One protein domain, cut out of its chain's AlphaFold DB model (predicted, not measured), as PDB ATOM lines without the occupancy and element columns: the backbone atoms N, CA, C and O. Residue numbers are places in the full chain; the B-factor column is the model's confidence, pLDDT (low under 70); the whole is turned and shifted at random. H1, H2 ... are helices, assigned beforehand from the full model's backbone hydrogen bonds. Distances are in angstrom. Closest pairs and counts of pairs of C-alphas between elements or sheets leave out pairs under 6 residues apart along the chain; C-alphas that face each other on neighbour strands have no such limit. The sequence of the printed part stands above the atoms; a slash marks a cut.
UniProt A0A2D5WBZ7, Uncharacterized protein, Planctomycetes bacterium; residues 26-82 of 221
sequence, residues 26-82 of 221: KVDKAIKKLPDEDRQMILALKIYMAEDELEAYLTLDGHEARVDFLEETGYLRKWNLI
ATOM      1  N   LYS A  26     -11.493  23.882  -1.342       74.56
ATOM      2  CA  LYS A  26     -11.338  22.858  -0.295       74.56
ATOM      3  C   LYS A  26     -12.302  23.101   0.864       74.56
ATOM      4  O   LYS A  26     -12.958  22.146   1.279       74.56
ATOM      5  N   VAL A  27     -12.443  24.351   1.305       81.06
ATOM      6  CA  VAL A  27     -13.370  24.752   2.375       81.06
ATOM      7  C   VAL A  27     -14.814  24.434   1.982       81.06
ATOM      8  O   VAL A  27     -15.512  23.725   2.706       81.06
ATOM      9  N   ASP A  28     -15.241  24.814   0.775       79.56
ATOM     10  CA  ASP A  28     -16.594  24.517   0.287       79.56
ATOM     11  C   ASP A  28     -16.891  23.013   0.213       79.56
ATOM     12  O   ASP A  28     -18.016  22.567   0.462       79.56
ATOM     13  N   LYS A  29     -15.891  22.199  -0.145       84.81
ATOM     14  CA  LYS A  29     -16.027  20.736  -0.150       84.81
ATOM     15  C   LYS A  29     -16.104  20.162   1.260       84.81
ATOM     16  O   LYS A  29     -16.814  19.177   1.439       84.81
ATOM     17  N   ALA A  30     -15.383  20.730   2.223       88.69
ATOM     18  CA  ALA A  30     -15.436  20.310   3.619       88.69
ATOM     19  C   ALA A  30     -16.807  20.627   4.232       88.69
ATOM     20  O   ALA A  30     -17.458  19.720   4.742       88.69
ATOM     21  N   ILE A  31     -17.313  21.852   4.045       91.12
ATOM     22  CA  ILE A  31     -18.647  22.266   4.514       91.12
ATOM     23  C   ILE A  31     -19.742  21.345   3.957       91.12
ATOM     24  O   ILE A  31     -20.640  20.923   4.681       91.12
ATOM     25  N   LYS A  32     -19.663  20.966   2.674       89.06
ATOM     26  CA  LYS A  32     -20.640  20.056   2.042       89.06
ATOM     27  C   LYS A  32     -20.669  18.646   2.634       89.06
ATOM     28  O   LYS A  32     -21.655  17.948   2.420       89.06
ATOM     29  N   LYS A  33     -19.606  18.209   3.313       91.31
ATOM     30  CA  LYS A  33     -19.530  16.887   3.956       91.31
ATOM     31  C   LYS A  33     -20.072  16.886   5.383       91.31
ATOM     32  O   LYS A  33     -20.243  15.806   5.940       91.31
ATOM     33  N   LEU A  34     -20.310  18.059   5.967       93.44
ATOM     34  CA  LEU A  34     -20.869  18.163   7.307       93.44
ATOM     35  C   LEU A  34     -22.330  17.682   7.337       93.44
ATOM     36  O   LEU A  34     -23.040  17.830   6.329       93.44
ATOM     37  N   PRO A  35     -22.787  17.160   8.492       94.38
ATOM     38  CA  PRO A  35     -24.204  16.946   8.764       94.38
ATOM     39  C   PRO A  35     -25.035  18.201   8.477       94.38
ATOM     40  O   PRO A  35     -24.529  19.319   8.539       94.38
ATOM     41  N   ASP A  36     -26.313  18.016   8.156       92.38
ATOM     42  CA  ASP A  36     -27.182  19.105   7.698       92.38
ATOM     43  C   ASP A  36     -27.272  20.268   8.694       92.38
ATOM     44  O   ASP A  36     -27.171  21.419   8.274       92.38
ATOM     45  N   GLU A  37     -27.392  19.977   9.989       91.31
ATOM     46  CA  GLU A  37     -27.470  20.982  11.058       91.31
ATOM     47  C   GLU A  37     -26.168  21.797  11.165       91.31
ATOM     48  O   GLU A  37     -26.186  23.020  11.017       91.31
ATOM     49  N   ASP A  38     -25.019  21.123  11.291       94.38
ATOM     50  CA  ASP A  38     -23.693  21.760  11.324       94.38
ATOM     51  C   ASP A  38     -23.418  22.589  10.070       94.38
ATOM     52  O   ASP A  38     -22.806  23.659  10.130       94.38
ATOM     53  N   ARG A  39     -23.856  22.080   8.912       94.19
ATOM     54  CA  ARG A  39     -23.685  22.737   7.620       94.19
ATOM     55  C   ARG A  39     -24.487  24.030   7.551       94.19
ATOM     56  O   ARG A  39     -23.978  25.019   7.031       94.19
ATOM     57  N   GLN A  40     -25.728  24.033   8.029       92.06
ATOM     58  CA  GLN A  40     -26.566  25.234   8.046       92.06
ATOM     59  C   GLN A  40     -25.977  26.295   8.976       92.06
ATOM     60  O   GLN A  40     -25.809  27.443   8.565       92.06
ATOM     61  N   MET A  41     -25.578  25.885  10.179       93.50
ATOM     62  CA  MET A  41     -24.985  26.771  11.174       93.50
ATOM     63  C   MET A  41     -23.676  27.392  10.671       93.50
ATOM     64  O   MET A  41     -23.521  28.613  10.705       93.50
ATOM     65  N   ILE A  42     -22.759  26.597  10.106       94.81
ATOM     66  CA  ILE A  42     -21.487  27.140   9.608       94.81
ATOM     67  C   ILE A  42     -21.666  28.021   8.369       94.81
ATOM     68  O   ILE A  42     -20.948  29.005   8.210       94.81
ATOM     69  N   LEU A  43     -22.628  27.718   7.489       91.19
ATOM     70  CA  LEU A  43     -22.907  28.567   6.328       91.19
ATOM     71  C   LEU A  43     -23.381  29.963   6.737       91.19
ATOM     72  O   LEU A  43     -23.048  30.921   6.039       91.19
ATOM     73  N   ALA A  44     -24.098  30.065   7.857       93.19
ATOM     74  CA  ALA A  44     -24.520  31.329   8.441       93.19
ATOM     75  C   ALA A  44     -23.392  32.037   9.204       93.19
ATOM     76  O   ALA A  44     -23.209  33.246   9.068       93.19
ATOM     77  N   LEU A  45     -22.617  31.300  10.002       94.94
ATOM     78  CA  LEU A  45     -21.645  31.888  10.927       94.94
ATOM     79  C   LEU A  45     -20.289  32.202  10.296       94.94
ATOM     80  O   LEU A  45     -19.620  33.122  10.765       94.94
ATOM     81  N   LYS A  46     -19.902  31.533   9.200       92.75
ATOM     82  CA  LYS A  46     -18.585  31.715   8.560       92.75
ATOM     83  C   LYS A  46     -18.258  33.160   8.174       92.75
ATOM     84  O   LYS A  46     -17.096  33.486   7.992       92.75
ATOM     85  N   ILE A  47     -19.260  34.032   8.041       91.69
ATOM     86  CA  ILE A  47     -19.065  35.457   7.733       91.69
ATOM     87  C   ILE A  47     -18.413  36.251   8.882       91.69
ATOM     88  O   ILE A  47     -17.875  37.345   8.668       91.69
ATOM     89  N   TYR A  48     -18.486  35.714  10.100       93.19
ATOM     90  CA  TYR A  48     -17.906  36.293  11.307       93.19
ATOM     91  C   TYR A  48     -16.579  35.650  11.705       93.19
ATOM     92  O   TYR A  48     -15.874  36.243  12.511       93.19
ATOM     93  N   MET A  49     -16.260  34.484  11.143       94.12
ATOM     94  CA  MET A  49     -15.083  33.700  11.505       94.12
ATOM     95  C   MET A  49     -13.872  34.144  10.692       94.12
ATOM     96  O   MET A  49     -13.988  34.442   9.499       94.12
ATOM     97  N   ALA A  50     -12.707  34.153  11.328       91.94
ATOM     98  CA  ALA A  50     -11.445  34.204  10.610       91.94
ATOM     99  C   ALA A  50     -11.196  32.882   9.852       91.94
ATOM    100  O   ALA A  50     -11.847  31.861  10.096       91.94
ATOM    101  N   GLU A  51     -10.281  32.906   8.882       90.06
ATOM    102  CA  GLU A  51      -9.998  31.736   8.037       90.06
ATOM    103  C   GLU A  51      -9.457  30.556   8.861       90.06
ATOM    104  O   GLU A  51      -9.899  29.425   8.674       90.06
ATOM    105  N   ASP A  52      -8.584  30.828   9.830       92.19
ATOM    106  CA  ASP A  52      -8.020  29.846  10.758       92.19
ATOM    107  C   ASP A  52      -9.067  29.260  11.716       92.19
ATOM    108  O   ASP A  52      -9.066  28.057  11.967       92.19
ATOM    109  N   GLU A  53     -10.007  30.072  12.202       94.88
ATOM    110  CA  GLU A  53     -11.132  29.600  13.020       94.88
ATOM    111  C   GLU A  53     -12.082  28.697  12.226       94.88
ATOM    112  O   GLU A  53     -12.551  27.678  12.736       94.88
ATOM    113  N   LEU A  54     -12.365  29.050  10.967       94.75
ATOM    114  CA  LEU A  54     -13.181  28.226  10.079       94.75
ATOM    115  C   LEU A  54     -12.481  26.900   9.767       94.75
ATOM    116  O   LEU A  54     -13.119  25.849   9.791       94.75
ATOM    117  N   GLU A  55     -11.178  26.925   9.492       92.50
ATOM    118  CA  GLU A  55     -10.391  25.705   9.313       92.50
ATOM    119  C   GLU A  55     -10.404  24.844  10.578       92.50
ATOM    120  O   GLU A  55     -10.711  23.654  10.486       92.50
ATOM    121  N   ALA A  56     -10.168  25.435  11.753       92.75
ATOM    122  CA  ALA A  56     -10.233  24.736  13.033       92.75
ATOM    123  C   ALA A  56     -11.599  24.061  13.223       92.75
ATOM    124  O   ALA A  56     -11.649  22.848  13.437       92.75
ATOM    125  N   TYR A  57     -12.701  24.788  13.024       94.81
ATOM    126  CA  TYR A  57     -14.061  24.245  13.095       94.81
ATOM    127  C   TYR A  57     -14.268  23.038  12.167       94.81
ATOM    128  O   TYR A  57     -14.858  22.026  12.554       94.81
ATOM    129  N   LEU A  58     -13.765  23.118  10.931       94.31
ATOM    130  CA  LEU A  58     -13.904  22.055   9.934       94.31
ATOM    131  C   LEU A  58     -13.070  20.807  10.251       94.31
ATOM    132  O   LEU A  58     -13.360  19.744   9.696       94.31
ATOM    133  N   THR A  59     -12.062  20.917  11.122       93.75
ATOM    134  CA  THR A  59     -11.265  19.774  11.599       93.75
ATOM    135  C   THR A  59     -11.861  19.064  12.811       93.75
ATOM    136  O   THR A  59     -11.428  17.957  13.118       93.75
ATOM    137  N   LEU A  60     -12.846  19.662  13.488       93.50
ATOM    138  CA  LEU A  60     -13.481  19.057  14.656       93.50
ATOM    139  C   LEU A  60     -14.345  17.860  14.257       93.50
ATOM    140  O   LEU A  60     -15.114  17.907  13.289       93.50
ATOM    141  N   ASP A  61     -14.253  16.806  15.061       92.56
ATOM    142  CA  ASP A  61     -15.001  15.570  14.886       92.56
ATOM    143  C   ASP A  61     -16.254  15.566  15.769       92.56
ATOM    144  O   ASP A  61     -16.180  15.613  16.994       92.56
ATOM    145  N   GLY A  62     -17.425  15.454  15.136       92.94
ATOM    146  CA  GLY A  62     -18.713  15.367  15.829       92.94
ATOM    147  C   GLY A  62     -19.446  16.702  15.970       92.94
ATOM    148  O   GLY A  62     -18.904  17.768  15.685       92.94
ATOM    149  N   HIS A  63     -20.732  16.625  16.307       94.69
ATOM    150  CA  HIS A  63     -21.596  17.796  16.489       94.69
ATOM    151  C   HIS A  63     -21.275  18.527  17.800       94.69
ATOM    152  O   HIS A  63     -21.069  19.733  17.791       94.69
ATOM    153  N   GLU A  64     -21.140  17.783  18.901       96.81
ATOM    154  CA  GLU A  64     -20.865  18.321  20.243       96.81
ATOM    155  C   GLU A  64     -19.602  19.195  20.264       96.81
ATOM    156  O   GLU A  64     -19.692  20.378  20.562       96.81
ATOM    157  N   ALA A  65     -18.469  18.681  19.769       96.31
ATOM    158  CA  ALA A  65     -17.220  19.444  19.702       96.31
ATOM    159  C   ALA A  65     -17.336  20.747  18.883       96.31
ATOM    160  O   ALA A  65     -16.683  21.742  19.190       96.31
ATOM    161  N   ARG A  66     -18.165  20.755  17.830       96.75
ATOM    162  CA  ARG A  66     -18.416  21.950  17.010       96.75
ATOM    163  C   ARG A  66     -19.288  22.962  17.736       96.75
ATOM    164  O   ARG A  66     -19.031  24.155  17.622       96.75
ATOM    165  N   VAL A  67     -20.304  22.502  18.461       96.81
ATOM    166  CA  VAL A  67     -21.152  23.367  19.289       96.81
ATOM    167  C   VAL A  67     -20.327  23.990  20.411       96.81
ATOM    168  O   VAL A  67     -20.366  25.210  20.546       96.81
ATOM    169  N   ASP A  68     -19.515  23.197  21.112       97.31
ATOM    170  CA  ASP A  68     -18.615  23.676  22.167       97.31
ATOM    171  C   ASP A  68     -17.664  24.750  21.626       97.31
ATOM    172  O   ASP A  68     -17.552  25.836  22.190       97.31
ATOM    173  N   PHE A  69     -17.055  24.509  20.459       96.88
ATOM    174  CA  PHE A  69     -16.207  25.500  19.793       96.88
ATOM    175  C   PHE A  69     -16.955  26.808  19.502       96.88
ATOM    176  O   PHE A  69     -16.433  27.899  19.738       96.88
ATOM    177  N   LEU A  70     -18.182  26.728  18.976       96.44
ATOM    178  CA  LEU A  70     -18.989  27.914  18.679       96.44
ATOM    179  C   LEU A  70     -19.444  28.636  19.951       96.44
ATOM    180  O   LEU A  70     -19.629  29.854  19.921       96.44
ATOM    181  N   GLU A  71     -19.643  27.917  21.051       96.94
ATOM    182  CA  GLU A  71     -19.953  28.498  22.353       96.94
ATOM    183  C   GLU A  71     -18.743  29.247  22.924       96.94
ATOM    184  O   GLU A  71     -18.863  30.431  23.242       96.94
ATOM    185  N   GLU A  72     -17.570  28.609  22.963       96.69
ATOM    186  CA  GLU A  72     -16.321  29.187  23.480       96.69
ATOM    187  C   GLU A  72     -15.887  30.439  22.708       96.69
ATOM    188  O   GLU A  72     -15.450  31.430  23.298       96.69
ATOM    189  N   THR A  73     -16.055  30.427  21.386       95.12
ATOM    190  CA  THR A  73     -15.760  31.572  20.507       95.12
ATOM    191  C   THR A  73     -16.868  32.632  20.501       95.12
ATOM    192  O   THR A  73     -16.694  33.728  19.968       95.12
ATOM    193  N   GLY A  74     -18.028  32.343  21.098       95.06
ATOM    194  CA  GLY A  74     -19.175  33.250  21.171       95.06
ATOM    195  C   GLY A  74     -20.012  33.345  19.888       95.06
ATOM    196  O   GLY A  74     -20.984  34.108  19.851       95.06
ATOM    197  N   TYR A  75     -19.702  32.570  18.846       95.00
ATOM    198  CA  TYR A  75     -20.484  32.526  17.606       95.00
ATOM    199  C   TYR A  75     -21.868  31.899  17.800       95.00
ATOM    200  O   TYR A  75     -22.835  32.351  17.181       95.00
ATOM    201  N   LEU A  76     -22.003  30.939  18.719       94.81
ATOM    202  CA  LEU A  76     -23.286  30.313  19.041       94.81
ATOM    203  C   LEU A  76     -24.299  31.339  19.565       94.81
ATOM    204  O   LEU A  76     -25.482  31.283  19.236       94.81
ATOM    205  N   ARG A  77     -23.832  32.354  20.304       95.06
ATOM    206  CA  ARG A  77     -24.688  33.458  20.753       95.06
ATOM    207  C   ARG A  77     -25.303  34.206  19.574       95.06
ATOM    208  O   ARG A  77     -26.464  34.581  19.653       95.06
ATOM    209  N   LYS A  78     -24.556  34.417  18.485       93.56
ATOM    210  CA  LYS A  78     -25.083  35.084  17.286       93.56
ATOM    211  C   LYS A  78     -26.173  34.244  16.623       93.56
ATOM    212  O   LYS A  78     -27.218  34.786  16.289       93.56
ATOM    213  N   TRP A  79     -25.958  32.934  16.497       94.06
ATOM    214  CA  TRP A  79     -26.968  32.006  15.979       94.06
ATOM    215  C   TRP A  79     -28.261  32.037  16.808       94.06
ATOM    216  O   TRP A  79     -29.354  32.147  16.261       94.06
ATOM    217  N   ASN A  80     -28.138  32.050  18.136       94.12
ATOM    218  CA  ASN A  80     -29.283  32.086  19.050       94.12
ATOM    219  C   ASN A  80     -30.006  33.445  19.103       94.12
ATOM    220  O   ASN A  80     -31.104  33.528  19.645       94.12
ATOM    221  N   LEU A  81     -29.401  34.514  18.572       95.12
ATOM    222  CA  LEU A  81     -30.030  35.834  18.466       95.12
ATOM    223  C   LEU A  81     -30.886  35.993  17.200       95.12
ATOM    224  O   LEU A  81     -31.580  37.002  17.072       95.12
ATOM    225  N   ILE A  82     -30.861  35.021  16.280       93.62
ATOM    226  CA  ILE A  82     -31.781  34.988  15.139       93.62
ATOM    227  C   ILE A  82     -33.204  34.872  15.684       93.62
ATOM    228  O   ILE A  82     -33.513  33.955  16.449       93.62
TER     229      ILE A  82
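What this domain is: This is residues 26 to 82 of the 221 residues of an uncharacterized protein of Planctomycetes bacterium (UniProt A0A2D5WBZ7). Three helices, H2, H3 and H4, stand side by side in a small bundle with few contacts, their centres making a triangle; H3 runs against the other two. The short H1 lies across one side, reaching both H2 and H3 and away from H4, while the short H5 is set across the last ends of H2 and H4, at the opposite end of the long span from H1. The printed part has 57 residues, with five named helices in the order H1, H2, H3, H4, H5 and no named strand, and its class is all helix. It is compact, with a radius of gyration of the C-alphas of 10.2 A, and rounded, spanning 28 by 20 by 18 A.

Where its parts are: The longest helices by residues are H2 and H4, with 10 residues each. H2 is residues 36 to 45, 14.3 A from first to last C-alpha, beginning at C-alpha 36 at (-27.182, 19.105, 7.698). H4 is residues 63 to 72, 14.4 A long. H3, residues 51 to 59, measures 12.5 A. H1, residues 26 to 31, measures 8.8 A and begins at C-alpha 26 at (-11.338, 22.858, -0.295). H5, residues 75 to 80, measures 8.9 A and ends at C-alpha 80 at (-29.283, 32.086, 19.050).

How they stand to each other: H2 and H4 are close but not clearly touching, at a shallow tilt of 21 degrees, the same way; their closest C-alphas, of Asp 38 and His 63, are 6.8 A apart. H3 and H4 are also close but not clearly touching, at a shallow tilt of 30 degrees, opposite ways, with the C-alphas of Tyr 57 and Arg 66 closest at 6.3 A. H2 and H3 are near each other, with 5 pairs of C-alphas within 10 A. H5 touches H2, only just about perpendicular at 72 degrees, and their closest C-alphas, of Leu 45 and Tyr 75, are 6.8 A apart. H4 and H5 touch only at the corner by their link, and only just, with 3 pairs of C-alphas within 8 A; the closest are those of Leu 70 and Leu 76, 4.9 A apart. H1 only just touches H2, with 3 pairs within 8 A, at a steep tilt of 60 degrees; the C-alphas of Ile 31 and Arg 39 are closest at 5.9 A. H1 only just touches H3 too, with 3 pairs, at a steep tilt of 57 degrees, and the closest C-alphas, of Ala 30 and Leu 58, are 6.7 A apart. H1 is apart from H4 and H5, and H3 from H5. In H1, H2, H3, H4 and H5 every O i to N i+4 pair is within hydrogen-bond range.

The domain as a whole: The two C-alphas farthest apart, of Lys 26 and Leu 81, are 29.5 A apart. The printed part has no cut, and its four links between helices are tight. The mean pLDDT of the printed part is 92.9, and no printed residue is under 70.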